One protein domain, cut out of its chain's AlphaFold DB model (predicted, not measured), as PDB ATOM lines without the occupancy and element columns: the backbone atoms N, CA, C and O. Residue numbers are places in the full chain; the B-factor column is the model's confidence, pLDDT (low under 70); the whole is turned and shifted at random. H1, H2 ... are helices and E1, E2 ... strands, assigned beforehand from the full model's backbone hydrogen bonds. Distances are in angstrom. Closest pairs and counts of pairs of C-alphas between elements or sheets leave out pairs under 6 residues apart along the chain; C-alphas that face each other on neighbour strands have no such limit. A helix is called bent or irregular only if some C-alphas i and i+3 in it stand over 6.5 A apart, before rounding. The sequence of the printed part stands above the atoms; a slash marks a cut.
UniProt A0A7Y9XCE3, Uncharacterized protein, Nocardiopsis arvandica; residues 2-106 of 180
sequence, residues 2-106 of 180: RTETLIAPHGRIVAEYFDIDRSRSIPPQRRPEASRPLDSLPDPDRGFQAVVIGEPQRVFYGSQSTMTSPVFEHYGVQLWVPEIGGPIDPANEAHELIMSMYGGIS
ATOM      1  N   ARG A   2     -19.907  -8.229  10.641       64.75
ATOM      2  CA  ARG A   2     -20.228  -6.908  10.025       64.75
ATOM      3  C   ARG A   2     -21.352  -6.950   8.977       64.75
ATOM      4  O   ARG A   2     -22.214  -6.080   8.974       64.75
ATOM      5  N   THR A   3     -21.355  -7.964   8.114       72.88
ATOM      6  CA  THR A   3     -22.342  -8.110   7.032       72.88
ATOM      7  C   THR A   3     -23.755  -8.380   7.550       72.88
ATOM      8  O   THR A   3     -24.698  -7.751   7.088       72.88
ATOM      9  N   GLU A   4     -23.915  -9.254   8.542       76.50
ATOM     10  CA  GLU A   4     -25.229  -9.567   9.126       76.50
ATOM     11  C   GLU A   4     -25.847  -8.343   9.805       76.50
ATOM     12  O   GLU A   4     -27.026  -8.069   9.610       76.50
ATOM     13  N   THR A   5     -25.050  -7.562  10.546       79.06
ATOM     14  CA  THR A   5     -25.512  -6.314  11.173       79.06
ATOM     15  C   THR A   5     -25.941  -5.278  10.137       79.06
ATOM     16  O   THR A   5     -26.927  -4.583  10.358       79.06
ATOM     17  N   LEU A   6     -25.234  -5.196   9.004       80.19
ATOM     18  CA  LEU A   6     -25.613  -4.319   7.900       80.19
ATOM     19  C   LEU A   6     -26.929  -4.762   7.251       80.19
ATOM     20  O   LEU A   6     -27.752  -3.923   6.921       80.19
ATOM     21  N   ILE A   7     -27.139  -6.066   7.060       83.50
ATOM     22  CA  ILE A   7     -28.302  -6.588   6.327       83.50
ATOM     23  C   ILE A   7     -29.560  -6.623   7.195       83.50
ATOM     24  O   ILE A   7     -30.640  -6.348   6.683       83.50
ATOM     25  N   ALA A   8     -29.437  -6.928   8.489       82.44
ATOM     26  CA  ALA A   8     -30.565  -7.124   9.402       82.44
ATOM     27  C   ALA A   8     -31.665  -6.035   9.349       82.44
ATOM     28  O   ALA A   8     -32.839  -6.407   9.341       82.44
ATOM     29  N   PRO A   9     -31.360  -4.721   9.285       84.81
ATOM     30  CA  PRO A   9     -32.399  -3.693   9.164       84.81
ATOM     31  C   PRO A   9     -32.993  -3.548   7.752       84.81
ATOM     32  O   PRO A   9     -34.047  -2.935   7.603       84.81
ATOM     33  N   HIS A  10     -32.342  -4.083   6.716       83.75
ATOM     34  CA  HIS A  10     -32.706  -3.872   5.309       83.75
ATOM     35  C   HIS A  10     -33.250  -5.124   4.611       83.75
ATOM     36  O   HIS A  10     -33.820  -5.019   3.526       83.75
ATOM     37  N   GLY A  11     -33.102  -6.310   5.208       86.44
ATOM     38  CA  GLY A  11     -33.614  -7.546   4.633       86.44
ATOM     39  C   GLY A  11     -33.031  -8.808   5.259       86.44
ATOM     40  O   GLY A  11     -32.648  -8.841   6.427       86.44
ATOM     41  N   ARG A  12     -32.984  -9.877   4.459       89.38
ATOM     42  CA  ARG A  12     -32.451 -11.186   4.853       89.38
ATOM     43  C   ARG A  12     -31.462 -11.708   3.822       89.38
ATOM     44  O   ARG A  12     -31.598 -11.441   2.630       89.38
ATOM     45  N   ILE A  13     -30.511 -12.507   4.286       90.38
ATOM     46  CA  ILE A  13     -29.564 -13.216   3.426       90.38
ATOM     47  C   ILE A  13     -30.299 -14.389   2.771       90.38
ATOM     48  O   ILE A  13     -30.904 -15.206   3.462       90.38
ATOM     49  N   VAL A  14     -30.278 -14.447   1.438       91.38
ATOM     50  CA  VAL A  14     -30.951 -15.504   0.656       91.38
ATOM     51  C   VAL A  14     -29.968 -16.608   0.254       91.38
ATOM     52  O   VAL A  14     -30.339 -17.774   0.185       91.38
ATOM     53  N   ALA A  15     -28.710 -16.237   0.015       91.38
ATOM     54  CA  ALA A  15     -27.614 -17.138  -0.309       91.38
ATOM     55  C   ALA A  15     -26.274 -16.483   0.050       91.38
ATOM     56  O   ALA A  15     -26.152 -15.255   0.026       91.38
ATOM     57  N   GLU A  16     -25.264 -17.305   0.330       91.94
ATOM     58  CA  GLU A  16     -23.885 -16.868   0.545       91.94
ATOM     59  C   GLU A  16     -22.949 -17.597  -0.419       91.94
ATOM     60  O   GLU A  16     -23.089 -18.799  -0.649       91.94
ATOM     61  N   TYR A  17     -21.985 -16.865  -0.978       91.06
ATOM     62  CA  TYR A  17     -21.047 -17.375  -1.976       91.06
ATOM     63  C   TYR A  17     -19.613 -17.158  -1.492       91.06
ATOM     64  O   TYR A  17     -19.209 -16.025  -1.219       91.06
ATOM     65  N   PHE A  18     -18.830 -18.237  -1.419       90.12
ATOM     66  CA  PHE A  18     -17.445 -18.195  -0.947       90.12
ATOM     67  C   PHE A  18     -16.513 -18.974  -1.870       90.12
ATOM     68  O   PHE A  18     -16.552 -20.200  -1.934       90.12
ATOM     69  N   ASP A  19     -15.605 -18.266  -2.537       89.50
ATOM     70  CA  ASP A  19     -14.539 -18.905  -3.303       89.50
ATOM     71  C   ASP A  19     -13.376 -19.329  -2.387       89.50
ATOM     72  O   ASP A  19     -12.637 -18.487  -1.868       89.50
ATOM     73  N   ILE A  20     -13.159 -20.640  -2.245       88.00
ATOM     74  CA  ILE A  20     -12.004 -21.218  -1.536       88.00
ATOM     75  C   ILE A  20     -10.872 -21.490  -2.537       88.00
ATOM     76  O   ILE A  20     -11.112 -21.929  -3.662       88.00
ATOM     77  N   ASP A  21      -9.628 -21.194  -2.151       86.19
ATOM     78  CA  ASP A  21      -8.410 -21.425  -2.951       86.19
ATOM     79  C   ASP A  21      -8.393 -20.768  -4.341       86.19
ATOM     80  O   ASP A  21      -7.609 -21.127  -5.228       86.19
ATOM     81  N   ARG A  22      -9.229 -19.749  -4.558       86.31
ATOM     82  CA  ARG A  22      -9.225 -18.973  -5.800       86.31
ATOM     83  C   ARG A  22      -8.447 -17.686  -5.639       86.31
ATOM     84  O   ARG A  22      -8.587 -16.927  -4.683       86.31
ATOM     85  N   SER A  23      -7.598 -17.416  -6.626       87.50
ATOM     86  CA  SER A  23      -6.821 -16.188  -6.622       87.50
ATOM     87  C   SER A  23      -7.715 -14.996  -6.934       87.50
ATOM     88  O   SER A  23      -8.298 -14.930  -8.013       87.50
ATOM     89  N   ARG A  24      -7.700 -13.983  -6.063       85.75
ATOM     90  CA  ARG A  24      -8.356 -12.690  -6.317       85.75
ATOM     91  C   ARG A  24      -7.896 -11.973  -7.596       85.75
ATOM     92  O   ARG A  24      -8.558 -11.059  -8.058       85.75
ATOM     93  N   SER A  25      -6.765 -12.364  -8.202       85.88
ATOM     94  CA  SER A  25      -6.363 -11.820  -9.512       85.88
ATOM     95  C   SER A  25      -7.225 -12.319 -10.672       85.88
ATOM     96  O   SER A  25      -7.203 -11.711 -11.735       85.88
ATOM     97  N   ILE A  26      -7.950 -13.423 -10.490       89.81
ATOM     98  CA  ILE A  26      -8.920 -13.924 -11.464       89.81
ATOM     99  C   ILE A  26     -10.175 -13.048 -11.340       89.81
ATOM    100  O   ILE A  26     -10.619 -12.842 -10.214       89.81
ATOM    101  N   PRO A  27     -10.746 -12.502 -12.425       89.25
ATOM    102  CA  PRO A  27     -11.982 -11.722 -12.348       89.25
ATOM    103  C   PRO A  27     -13.141 -12.527 -11.732       89.25
ATOM    104  O   PRO A  27     -13.188 -13.737 -11.966       89.25
ATOM    105  N   PRO A  28     -14.070 -11.898 -10.986       89.62
ATOM    106  CA  PRO A  28     -15.215 -12.577 -10.364       89.62
ATOM    107  C   PRO A  28     -16.023 -13.467 -11.321       89.62
ATOM    108  O   PRO A  28     -16.380 -14.579 -10.960       89.62
ATOM    109  N   GLN A  29     -16.181 -13.044 -12.579       90.19
ATOM    110  CA  GLN A  29     -16.884 -13.769 -13.649       90.19
ATOM    111  C   GLN A  29     -16.271 -15.142 -13.968       90.19
ATOM    112  O   GLN A  29     -16.898 -15.975 -14.606       90.19
ATOM    113  N   ARG A  30     -15.007 -15.368 -13.595       91.19
ATOM    114  CA  ARG A  30     -14.275 -16.616 -13.859       91.19
ATOM    115  C   ARG A  30     -14.038 -17.435 -12.591       91.19
ATOM    116  O   ARG A  30     -13.225 -18.361 -12.614       91.19
ATOM    117  N   ARG A  31     -14.670 -17.067 -11.476       91.94
ATOM    118  CA  ARG A  31     -14.596 -17.819 -10.222       91.94
ATOM    119  C   ARG A  31     -15.905 -18.586 -10.022       91.94
ATOM    120  O   ARG A  31     -16.955 -18.027 -10.312       91.94
ATOM    121  N   PRO A  32     -15.845 -19.840  -9.553       91.44
ATOM    122  CA  PRO A  32     -16.998 -20.734  -9.522       91.44
ATOM    123  C   PRO A  32     -18.143 -20.247  -8.630       91.44
ATOM    124  O   PRO A  32     -19.296 -20.479  -8.977       91.44
ATOM    125  N   GLU A  33     -17.854 -19.587  -7.502       92.56
ATOM    126  CA  GLU A  33     -18.906 -19.086  -6.611       92.56
ATOM    127  C   GLU A  33     -19.229 -17.617  -6.886       92.56
ATOM    128  O   GLU A  33     -20.402 -17.256  -6.929       92.56
ATOM    129  N   ALA A  34     -18.228 -16.765  -7.146       90.75
ATOM    130  CA  ALA A  34     -18.497 -15.353  -7.437       90.75
ATOM    131  C   ALA A  34     -19.167 -15.101  -8.801       90.75
ATOM    132  O   ALA A  34     -19.728 -14.019  -8.984       90.75
ATOM    133  N   SER A  35     -19.139 -16.052  -9.746       92.88
ATOM    134  CA  SER A  35     -19.891 -15.914 -11.000       92.88
ATOM    135  C   SER A  35     -21.387 -16.139 -10.805       92.88
ATOM    136  O   SER A  35     -22.168 -15.452 -11.443       92.88
ATOM    137  N   ARG A  36     -21.811 -17.007  -9.879       93.06
ATOM    138  CA  ARG A  36     -23.228 -17.362  -9.681       93.06
ATOM    139  C   ARG A  36     -24.168 -16.162  -9.503       93.06
ATOM    140  O   ARG A  36     -25.163 -16.103 -10.222       93.06
ATOM    141  N   PRO A  37     -23.885 -15.180  -8.618       91.69
ATOM    142  CA  PRO A  37     -24.736 -13.998  -8.523       91.69
ATOM    143  C   PRO A  37     -24.706 -13.157  -9.806       91.69
ATOM    144  O   PRO A  37     -25.726 -12.573 -10.159       91.69
ATOM    145  N   LEU A  38     -23.579 -13.121 -10.528       91.75
ATOM    146  CA  LEU A  38     -23.453 -12.412 -11.808       91.75
ATOM    147  C   LEU A  38     -24.267 -13.092 -12.919       91.75
ATOM    148  O   LEU A  38     -24.924 -12.409 -13.700       91.75
ATOM    149  N   ASP A  39     -24.265 -14.422 -12.952       93.75
ATOM    150  CA  ASP A  39     -24.981 -15.240 -13.932       93.75
ATOM    151  C   ASP A  39     -26.507 -15.131 -13.752       93.75
ATOM    152  O   ASP A  39     -27.255 -15.259 -14.716       93.75
ATOM    153  N   SER A  40     -26.967 -14.830 -12.532       93.19
ATOM    154  CA  SER A  40     -28.384 -14.587 -12.218       93.19
ATOM    155  C   SER A  40     -28.868 -13.149 -12.455       93.19
ATOM    156  O   SER A  40     -30.063 -12.892 -12.355       93.19
ATOM    157  N   LEU A  41     -27.978 -12.196 -12.767       93.00
ATOM    158  CA  LEU A  41     -28.369 -10.792 -12.984       93.00
ATOM    159  C   LEU A  41     -29.383 -10.574 -14.121       93.00
ATOM    160  O   LEU A  41     -30.257  -9.726 -13.942       93.00
ATOM    161  N   PRO A  42     -29.312 -11.299 -15.257       93.19
ATOM    162  CA  PRO A  42     -30.271 -11.122 -16.346       93.19
ATOM    163  C   PRO A  42     -31.703 -11.535 -15.992       93.19
ATOM    164  O   PRO A  42     -32.631 -11.126 -16.687       93.19
ATOM    165  N   ASP A  43     -31.890 -12.346 -14.949       93.44
ATOM    166  CA  ASP A  43     -33.206 -12.804 -14.517       93.44
ATOM    167  C   ASP A  43     -33.892 -11.728 -13.642       93.44
ATOM    168  O   ASP A  43     -33.383 -11.375 -12.565       93.44
ATOM    169  N   PRO A  44     -35.039 -11.162 -14.070       88.62
ATOM    170  CA  PRO A  44     -35.801 -10.226 -13.246       88.62
ATOM    171  C   PRO A  44     -36.382 -10.887 -11.983       88.62
ATOM    172  O   PRO A  44     -36.518 -10.205 -10.968       88.62
ATOM    173  N   ASP A  45     -36.629 -12.202 -12.004       91.94
ATOM    174  CA  ASP A  45     -37.212 -12.984 -10.906       91.94
ATOM    175  C   ASP A  45     -36.156 -13.733 -10.069       91.94
ATOM    176  O   ASP A  45     -36.481 -14.600  -9.256       91.94
ATOM    177  N   ARG A  46     -34.880 -13.334 -10.174       92.38
ATOM    178  CA  ARG A  46     -33.704 -13.902  -9.473       92.38
ATOM    179  C   ARG A  46     -33.808 -14.035  -7.943       92.38
ATOM    180  O   ARG A  46     -32.944 -14.642  -7.315       92.38
ATOM    181  N   GLY A  47     -34.807 -13.417  -7.313       90.69
ATOM    182  CA  GLY A  47     -35.069 -13.545  -5.876       90.69
ATOM    183  C   GLY A  47     -34.182 -12.694  -4.956       90.69
ATOM    184  O   GLY A  47     -34.259 -12.842  -3.737       90.69
ATOM    185  N   PHE A  48     -33.366 -11.784  -5.500       92.56
ATOM    186  CA  PHE A  48     -32.577 -10.821  -4.723       92.56
ATOM    187  C   PHE A  48     -32.429  -9.472  -5.440       92.56
ATOM    188  O   PHE A  48     -32.456  -9.376  -6.665       92.56
ATOM    189  N   GLN A  49     -32.243  -8.411  -4.657       91.12
ATOM    190  CA  GLN A  49     -32.161  -7.026  -5.150       91.12
ATOM    191  C   GLN A  49     -30.804  -6.377  -4.858       91.12
ATOM    192  O   GLN A  49     -30.476  -5.334  -5.420       91.12
ATOM    193  N   ALA A  50     -30.003  -6.999  -3.991       92.44
ATOM    194  CA  ALA A  50     -28.706  -6.497  -3.582       92.44
ATOM    195  C   ALA A  50     -27.705  -7.638  -3.397       92.44
ATOM    196  O   ALA A  50     -28.072  -8.747  -3.006       92.44
ATOM    197  N   VAL A  51     -26.434  -7.339  -3.648       93.06
ATOM    198  CA  VAL A  51     -25.296  -8.215  -3.368       93.06
ATOM    199  C   VAL A  51     -24.396  -7.500  -2.374       93.06
ATOM    200  O   VAL A  51     -23.961  -6.378  -2.625       93.06
ATOM    201  N   VAL A  52     -24.098  -8.150  -1.251       92.38
ATOM    202  CA  VAL A  52     -23.217  -7.586  -0.224       92.38
ATOM    203  C   VAL A  52     -21.836  -8.215  -0.319       92.38
ATOM    204  O   VAL A  52     -21.680  -9.430  -0.220       92.38
ATOM    205  N   ILE A  53     -20.816  -7.380  -0.477       90.06
ATOM    206  CA  ILE A  53     -19.420  -7.797  -0.467       90.06
ATOM    207  C   ILE A  53     -18.875  -7.625   0.945       90.06
ATOM    208  O   ILE A  53     -18.591  -6.513   1.370       90.06
ATOM    209  N   GLY A  54     -18.694  -8.729   1.670       88.31
ATOM    210  CA  GLY A  54     -18.183  -8.679   3.044       88.31
ATOM    211  C   GLY A  54     -16.733  -8.199   3.161       88.31
ATOM    212  O   GLY A  54     -16.396  -7.502   4.108       88.31
ATOM    213  N   GLU A  55     -15.874  -8.564   2.205       87.44
ATOM    214  CA  GLU A  55     -14.459  -8.179   2.204       87.44
ATOM    215  C   GLU A  55     -14.018  -7.693   0.813       87.44
ATOM    216  O   GLU A  55     -13.553  -8.496  -0.012       87.44
ATOM    217  N   PRO A  56     -14.119  -6.386   0.515       85.56
ATOM    218  CA  PRO A  56     -13.845  -5.863  -0.827       85.56
ATOM    219  C   PRO A  56     -12.404  -6.127  -1.294       85.56
ATOM    220  O   PRO A  56     -12.185  -6.468  -2.459       85.56
ATOM    221  N   GLN A  57     -11.420  -6.110  -0.384       85.69
ATOM    222  CA  GLN A  57     -10.023  -6.493  -0.661       85.69
ATOM    223  C   GLN A  57      -9.809  -7.985  -1.001       85.69
ATOM    224  O   GLN A  57      -8.736  -8.380  -1.480       85.69
ATOM    225  N   ARG A  58     -10.778  -8.857  -0.710       85.50
ATOM    226  CA  ARG A  58     -10.729 -10.276  -1.101       85.50
ATOM    227  C   ARG A  58     -11.474 -10.526  -2.400       85.50
ATOM    228  O   ARG A  58     -11.068 -11.400  -3.165       85.50
ATOM    229  N   VAL A  59     -12.504  -9.730  -2.680       86.38
ATOM    230  CA  VAL A  59     -13.297  -9.851  -3.903       86.38
ATOM    231  C   VAL A  59     -12.579  -9.227  -5.098       86.38
ATOM    232  O   VAL A  59     -12.453  -9.898  -6.121       86.38
ATOM    233  N   PHE A  60     -12.039  -8.011  -4.979       86.50
ATOM    234  CA  PHE A  60     -11.461  -7.286  -6.115       86.50
ATOM    235  C   PHE A  60      -9.931  -7.193  -6.087       86.50
ATOM    236  O   PHE A  60      -9.285  -7.103  -5.043       86.50
ATOM    237  N   TYR A  61      -9.338  -7.175  -7.280       85.19
ATOM    238  CA  TYR A  61      -7.914  -6.926  -7.491       85.19
ATOM    239  C   TYR A  61      -7.707  -5.849  -8.559       85.19
ATOM    240  O   TYR A  61      -8.150  -6.005  -9.694       85.19
ATOM    241  N   GLY A  62      -6.978  -4.778  -8.231       85.25
ATOM    242  CA  GLY A  62      -6.780  -3.657  -9.156       85.25
ATOM    243  C   GLY A  62      -8.106  -3.003  -9.562       85.25
ATOM    244  O   GLY A  62      -8.976  -2.822  -8.724       85.25
ATOM    245  N   SER A  63      -8.277  -2.697 -10.848       84.00
ATOM    246  CA  SER A  63      -9.458  -2.013 -11.403       84.00
ATOM    247  C   SER A  63     -10.686  -2.914 -11.623       84.00
ATOM    248  O   SER A  63     -11.612  -2.543 -12.340       84.00
ATOM    249  N   GLN A  64     -10.709  -4.123 -11.051       85.94
ATOM    250  CA  GLN A  64     -11.829  -5.058 -11.233       85.94
ATOM    251  C   GLN A  64     -13.156  -4.525 -10.679       85.94
ATOM    252  O   GLN A  64     -14.201  -4.804 -11.266       85.94
ATOM    253  N   SER A  65     -13.121  -3.763  -9.582       81.88
ATOM    254  CA  SER A  65     -14.306  -3.131  -8.989       81.88
ATOM    255  C   SER A  65     -14.974  -2.169  -9.971       81.88
ATOM    256  O   SER A  65     -16.164  -2.308 -10.243       81.88
ATOM    257  N   THR A  66     -14.187  -1.284 -10.587       83.44
ATOM    258  CA  THR A  66     -14.642  -0.316 -11.598       83.44
ATOM    259  C   THR A  66     -15.289  -0.986 -12.811       83.44
ATOM    260  O   THR A  66     -16.238  -0.455 -13.367       83.44
ATOM    261  N   MET A  67     -14.826  -2.173 -13.218       84.12
ATOM    262  CA  MET A  67     -15.426  -2.897 -14.351       84.12
ATOM    263  C   MET A  67     -16.701  -3.665 -13.982       84.12
ATOM    264  O   MET A  67     -17.516  -3.943 -14.853       84.12
ATOM    265  N   THR A  68     -16.859  -4.056 -12.715       85.56
ATOM    266  CA  THR A  68     -17.978  -4.913 -12.287       85.56
ATOM    267  C   THR A  68     -19.166  -4.086 -11.789       85.56
ATOM    268  O   THR A  68     -20.305  -4.488 -11.996       85.56
ATOM    269  N   SER A  69     -18.924  -2.916 -11.184       85.44
ATOM    270  CA  SER A  69     -19.988  -2.041 -10.663       85.44
ATOM    271  C   SER A  69     -21.038  -1.645 -11.718       85.44
ATOM    272  O   SER A  69     -22.223  -1.816 -11.434       85.44
ATOM    273  N   PRO A  70     -20.663  -1.229 -12.947       88.25
ATOM    274  CA  PRO A  70     -21.645  -0.849 -13.969       88.25
ATOM    275  C   PRO A  70     -22.538  -2.011 -14.421       88.25
ATOM    276  O   PRO A  70     -23.658  -1.798 -14.875       88.25
ATOM    277  N   VAL A  71     -22.066  -3.258 -14.293       90.31
ATOM    278  CA  VAL A  71     -22.871  -4.442 -14.622       90.31
ATOM    279  C   VAL A  71     -24.021  -4.585 -13.629       90.31
ATOM    280  O   VAL A  71     -25.154  -4.817 -14.034       90.31
ATOM    281  N   PHE A  72     -23.752  -4.409 -12.336       91.31
ATOM    282  CA  PHE A  72     -24.791  -4.446 -11.308       91.31
ATOM    283  C   PHE A  72     -25.812  -3.318 -11.488       91.31
ATOM    284  O   PHE A  72     -27.014  -3.572 -11.432       91.31
ATOM    285  N   GLU A  73     -25.339  -2.107 -11.788       90.00
ATOM    286  CA  GLU A  73     -26.188  -0.946 -12.067       90.00
ATOM    287  C   GLU A  73     -27.105  -1.178 -13.275       90.00
ATOM    288  O   GLU A  73     -28.308  -0.935 -13.187       90.00
ATOM    289  N   HIS A  74     -26.572  -1.732 -14.369       91.50
ATOM    290  CA  HIS A  74     -27.347  -2.035 -15.573       91.50
ATOM    291  C   HIS A  74     -28.545  -2.961 -15.302       91.50
ATOM    292  O   HIS A  74     -29.616  -2.759 -15.869       91.50
ATOM    293  N   TYR A  75     -28.384  -3.945 -14.412       92.50
ATOM    294  CA  TYR A  75     -29.452  -4.874 -14.019       92.50
ATOM    295  C   TYR A  75     -30.262  -4.406 -12.794       92.50
ATOM    296  O   TYR A  75     -31.099  -5.153 -12.276       92.50
ATOM    297  N   GLY A  76     -30.025  -3.185 -12.304       90.56
ATOM    298  CA  GLY A  76     -30.726  -2.621 -11.149       90.56
ATOM    299  C   GLY A  76     -30.462  -3.370  -9.840       90.56
ATOM    300  O   GLY A  76     -31.310  -3.375  -8.948       90.56
ATOM    301  N   VAL A  77     -29.315  -4.046  -9.722       93.06
ATOM    302  CA  VAL A  77     -28.894  -4.731  -8.496       93.06
ATOM    303  C   VAL A  77     -27.954  -3.828  -7.720       93.06
ATOM    304  O   VAL A  77     -26.943  -3.365  -8.236       93.06
ATOM    305  N   GLN A  78     -28.259  -3.603  -6.445       91.94
ATOM    306  CA  GLN A  78     -27.423  -2.759  -5.600       91.94
ATOM    307  C   GLN A  78     -26.203  -3.531  -5.096       91.94
ATOM    308  O   GLN A  78     -26.332  -4.630  -4.554       91.94
ATOM    309  N   LEU A  79     -25.017  -2.937  -5.202       91.50
ATOM    310  CA  LEU A  79     -23.793  -3.507  -4.646       91.50
ATOM    311  C   LEU A  79     -23.478  -2.852  -3.301       91.50
ATOM    312  O   LEU A  79     -23.305  -1.642  -3.236       91.50
ATOM    313  N   TRP A  80     -23.410  -3.633  -2.229       91.69
ATOM    314  CA  TRP A  80     -23.241  -3.131  -0.865       91.69
ATOM    315  C   TRP A  80     -21.869  -3.494  -0.315       91.69
ATOM    316  O   TRP A  80     -21.378  -4.608  -0.519       91.69
ATOM    317  N   VAL A  81     -21.279  -2.572   0.441       88.50
ATOM    318  CA  VAL A  81     -19.998  -2.776   1.126       88.50
ATOM    319  C   VAL A  81     -20.153  -2.334   2.586       88.50
ATOM    320  O   VAL A  81     -20.502  -1.177   2.827       88.50
ATOM    321  N   PRO A  82     -19.910  -3.217   3.576       85.50
ATOM    322  CA  PRO A  82     -20.076  -2.896   4.992       85.50
ATOM    323  C   PRO A  82     -19.293  -1.675   5.465       85.50
ATOM    324  O   PRO A  82     -19.742  -0.978   6.366       85.50
ATOM    325  N   GLU A  83     -18.143  -1.392   4.860       84.88
ATOM    326  CA  GLU A  83     -17.318  -0.229   5.186       84.88
ATOM    327  C   GLU A  83     -17.938   1.106   4.751       84.88
ATOM    328  O   GLU A  83     -17.599   2.137   5.325       84.88
ATOM    329  N   ILE A  84     -18.845   1.087   3.768       84.62
ATOM    330  CA  ILE A  84     -19.601   2.261   3.302       84.62
ATOM    331  C   ILE A  84     -20.924   2.390   4.077       84.62
ATOM    332  O   ILE A  84     -21.482   3.477   4.188       84.62
ATOM    333  N   GLY A  85     -21.412   1.293   4.662       82.62
ATOM    334  CA  GLY A  85     -22.656   1.283   5.431       82.62
ATOM    335  C   GLY A  85     -23.921   1.301   4.567       82.62
ATOM    336  O   GLY A  85     -25.002   1.543   5.092       82.62
ATOM    337  N   GLY A  86     -23.806   1.035   3.263       86.81
ATOM    338  CA  GLY A  86     -24.937   1.060   2.338       86.81
ATOM    339  C   GLY A  86     -24.573   0.664   0.901       86.81
ATOM    340  O   GLY A  86     -23.477   0.130   0.668       86.81
ATOM    341  N   PRO A  87     -25.489   0.899  -0.060       89.94
ATOM    342  CA  PRO A  87     -25.230   0.675  -1.477       89.94
ATOM    343  C   PRO A  87     -24.163   1.636  -2.006       89.94
ATOM    344  O   PRO A  87     -24.124   2.818  -1.660       89.94
ATOM    345  N   ILE A  88     -23.313   1.123  -2.888       88.81
ATOM    346  CA  ILE A  88     -22.363   1.919  -3.654       88.81
ATOM    347  C   ILE A  88     -23.141   2.755  -4.665       88.81
ATOM    348  O   ILE A  88     -23.770   2.220  -5.573       88.81
ATOM    349  N   ASP A  89     -23.041   4.068  -4.510       87.56
ATOM    350  CA  ASP A  89     -23.428   5.043  -5.528       87.56
ATOM    351  C   ASP A  89     -22.255   5.304  -6.500       87.56
ATOM    352  O   ASP A  89     -21.236   5.843  -6.055       87.56
ATOM    353  N   PRO A  90     -22.362   4.926  -7.790       78.75
ATOM    354  CA  PRO A  90     -21.326   5.168  -8.794       78.75
ATOM    355  C   PRO A  90     -21.203   6.641  -9.208       78.75
ATOM    356  O   PRO A  90     -20.160   7.021  -9.733       78.75
ATOM    357  N   ALA A  91     -22.213   7.482  -8.957       85.00
ATOM    358  CA  ALA A  91     -22.121   8.924  -9.188       85.00
ATOM    359  C   ALA A  91     -21.310   9.643  -8.094       85.00
ATOM    360  O   ALA A  91     -20.947  10.810  -8.249       85.00
ATOM    361  N   ASN A  92     -21.012   8.957  -6.986       88.50
ATOM    362  CA  ASN A  92     -20.247   9.502  -5.877       88.50
ATOM    363  C   ASN A  92     -18.755   9.149  -5.995       88.50
ATOM    364  O   ASN A  92     -18.338   8.012  -5.755       88.50
ATOM    365  N   GLU A  93     -17.930  10.163  -6.263       86.31
ATOM    366  CA  GLU A  93     -16.470  10.036  -6.374       86.31
ATOM    367  C   GLU A  93     -15.815   9.410  -5.128       86.31
ATOM    368  O   GLU A  93     -14.815   8.695  -5.236       86.31
ATOM    369  N   ALA A  94     -16.372   9.625  -3.929       88.81
ATOM    370  CA  ALA A  94     -15.825   9.052  -2.702       88.81
ATOM    371  C   ALA A  94     -15.951   7.521  -2.688       88.81
ATOM    372  O   ALA A  94     -15.018   6.822  -2.283       88.81
ATOM    373  N   HIS A  95     -17.080   6.990  -3.163       88.81
ATOM    374  CA  HIS A  95     -17.272   5.548  -3.277       88.81
ATOM    375  C   HIS A  95     -16.352   4.954  -4.343       88.81
ATOM    376  O   HIS A  95     -15.740   3.912  -4.104       88.81
ATOM    377  N   GLU A  96     -16.176   5.632  -5.481       85.31
ATOM    378  CA  GLU A  96     -15.232   5.203  -6.515       85.31
ATOM    379  C   GLU A  96     -13.792   5.143  -5.976       85.31
ATOM    380  O   GLU A  96     -13.095   4.134  -6.144       85.31
ATOM    381  N   LEU A  97     -13.358   6.183  -5.258       88.00
ATOM    382  CA  LEU A  97     -12.032   6.244  -4.650       88.00
ATOM    383  C   LEU A  97     -11.819   5.110  -3.640       88.00
ATOM    384  O   LEU A  97     -10.781   4.441  -3.672       88.00
ATOM    385  N   ILE A  98     -12.799   4.856  -2.769       88.31
ATOM    386  CA  ILE A  98     -12.760   3.750  -1.801       88.31
ATOM    387  C   ILE A  98     -12.655   2.400  -2.532       88.31
ATOM    388  O   ILE A  98     -11.807   1.566  -2.198       88.31
ATOM    389  N   MET A  99     -13.440   2.196  -3.589       87.38
ATOM    390  CA  MET A  99     -13.407   0.969  -4.391       87.38
ATOM    391  C   MET A  99     -12.078   0.777  -5.133       87.38
ATOM    392  O   MET A  99     -11.585  -0.354  -5.241       87.38
ATOM    393  N   SER A 100     -11.468   1.861  -5.613       86.12
ATOM    394  CA  SER A 100     -10.131   1.863  -6.215       86.12
ATOM    395  C   SER A 100      -9.047   1.532  -5.183       86.12
ATOM    396  O   SER A 100      -8.155   0.712  -5.437       86.12
ATOM    397  N   MET A 101      -9.164   2.082  -3.971       88.81
ATOM    398  CA  MET A 101      -8.252   1.827  -2.856       88.81
ATOM    399  C   MET A 101      -8.188   0.334  -2.505       88.81
ATOM    400  O   MET A 101      -7.088  -0.223  -2.428       88.81
ATOM    401  N   TYR A 102      -9.330  -0.351  -2.364       86.69
ATOM    402  CA  TYR A 102      -9.357  -1.794  -2.073       86.69
ATOM    403  C   TYR A 102      -8.649  -2.629  -3.148       86.69
ATOM    404  O   TYR A 102      -7.887  -3.560  -2.841       86.69
ATOM    405  N   GLY A 103      -8.845  -2.266  -4.416       85.31
ATOM    406  CA  GLY A 103      -8.151  -2.875  -5.543       85.31
ATOM    407  C   GLY A 103      -6.637  -2.635  -5.508       85.31
ATOM    408  O   GLY A 103      -5.846  -3.565  -5.730       85.31
ATOM    409  N   GLY A 104      -6.230  -1.405  -5.186       86.25
ATOM    410  CA  GLY A 104      -4.841  -0.972  -5.043       86.25
ATOM    411  C   GLY A 104      -4.101  -1.692  -3.916       86.25
ATOM    412  O   GLY A 104      -3.036  -2.267  -4.158       86.25
ATOM    413  N   ILE A 105      -4.691  -1.759  -2.718       86.62
ATOM    414  CA  ILE A 105      -4.146  -2.480  -1.551       86.62
ATOM    415  C   ILE A 105      -3.905  -3.952  -1.906       86.62
ATOM    416  O   ILE A 105      -2.826  -4.505  -1.670       86.62
ATOM    417  N   SER A 106      -4.877  -4.581  -2.565       83.75
ATOM    418  CA  SER A 106      -4.801  -5.985  -2.972       83.75
ATOM    419  C   SER A 106      -3.662  -6.271  -3.958       83.75
ATOM    420  O   SER A 106      -2.973  -7.300  -3.858       83.75
TER     421      SER A 106
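AT A GLANCE: This is residues 2 to 106 of the 180 residues of an uncharacterized protein of Nocardiopsis arvandica (UniProt A0A7Y9XCE3). A small two-stranded parallel ribbon, E1 beside E2, forms the middle of a rounded body, with H1 to one side of it and H4 to the other. H5, the longest helix, touches H3 and H4 away from the ribbon, while a long unnamed stretch, residues 8 to 34, swings round the outside from H1 to H2. The printed part has 105 residues with five named helices and two named strands, in the order H1 H2 E1 H3 H4 E2 H5; it is mostly helix among the 47 residues in named elements, which are under half of those printed. It is compact, with a radius of gyration of the C-alphas of 13.0 A and spans of 33 by 29 by 26 A.

IN THESE COORDINATES: H1 is residues 2 to 7, 8.9 A long, from C-alpha 2 at (-20.228, -6.908, 10.025). A long link of 27 residues follows, then H2, residues 35 to 39. E1 is residues 50 to 52, beginning with C-alpha 50 at (-28.706, -6.497, -3.582). H3 is residues 56 to 59. H4 is residues 64 to 74, 16.4 A long, and only just irregular: C-alphas 67 and 70 are 6.6 A apart. E2 is residues 78 to 81, 10.0 A long. H5 is residues 93 to 106, 20.1 A long, ending with C-alpha 106 at (-4.801, -5.985, -2.972).

HOW THE PARTS SIT: E1 and E2 are parallel neighbours, their directions 18 degrees apart; C-alphas 50 and 78 face each other at 4.4 A. N 51 and O 78 are within hydrogen-bond range at 2.9 A, and so are N 80 and O 51 at 2.8 A. E1, H3, H4 and E2 form a strand-helix-strand unit, two parallel strands with helices between them in the chain, and its crossover is right-handed. Residues 80 to 81 of E2 also pair antiparallel with residues 86 to 87. The closest C-alphas of H4 and E2, those of Phe 72 and Gln 78, are 6.5 A apart. H4 and H5 touch, closest at the C-alphas of Ser 65 and Met 99, 6.2 A, at a steep tilt of 42 degrees, opposite ways. H3 and H5 touch, closest at the C-alphas of Gln 57 and Tyr 102, 5.0 A. H1 and E2 are near each other, with 6 pairs of C-alphas within 10 A. The closest C-alphas of H2 and E1, those of Pro 37 and Val 51, are 7.8 A apart. H2 and H5 are apart. In H1, H2 and H5 every O i to N i+4 pair is within hydrogen-bond range, in H4 5 of 7, and H3 is too short for such a pair.

THE WHOLE: The two C-alphas farthest apart, those of Asp 45 and Ile 105, are 35.9 A apart. The printed part has no cut. The links H1 to H2 and E2 to H5 are long. The mean pLDDT of the printed part is 87.8, and residue 2 is under 70.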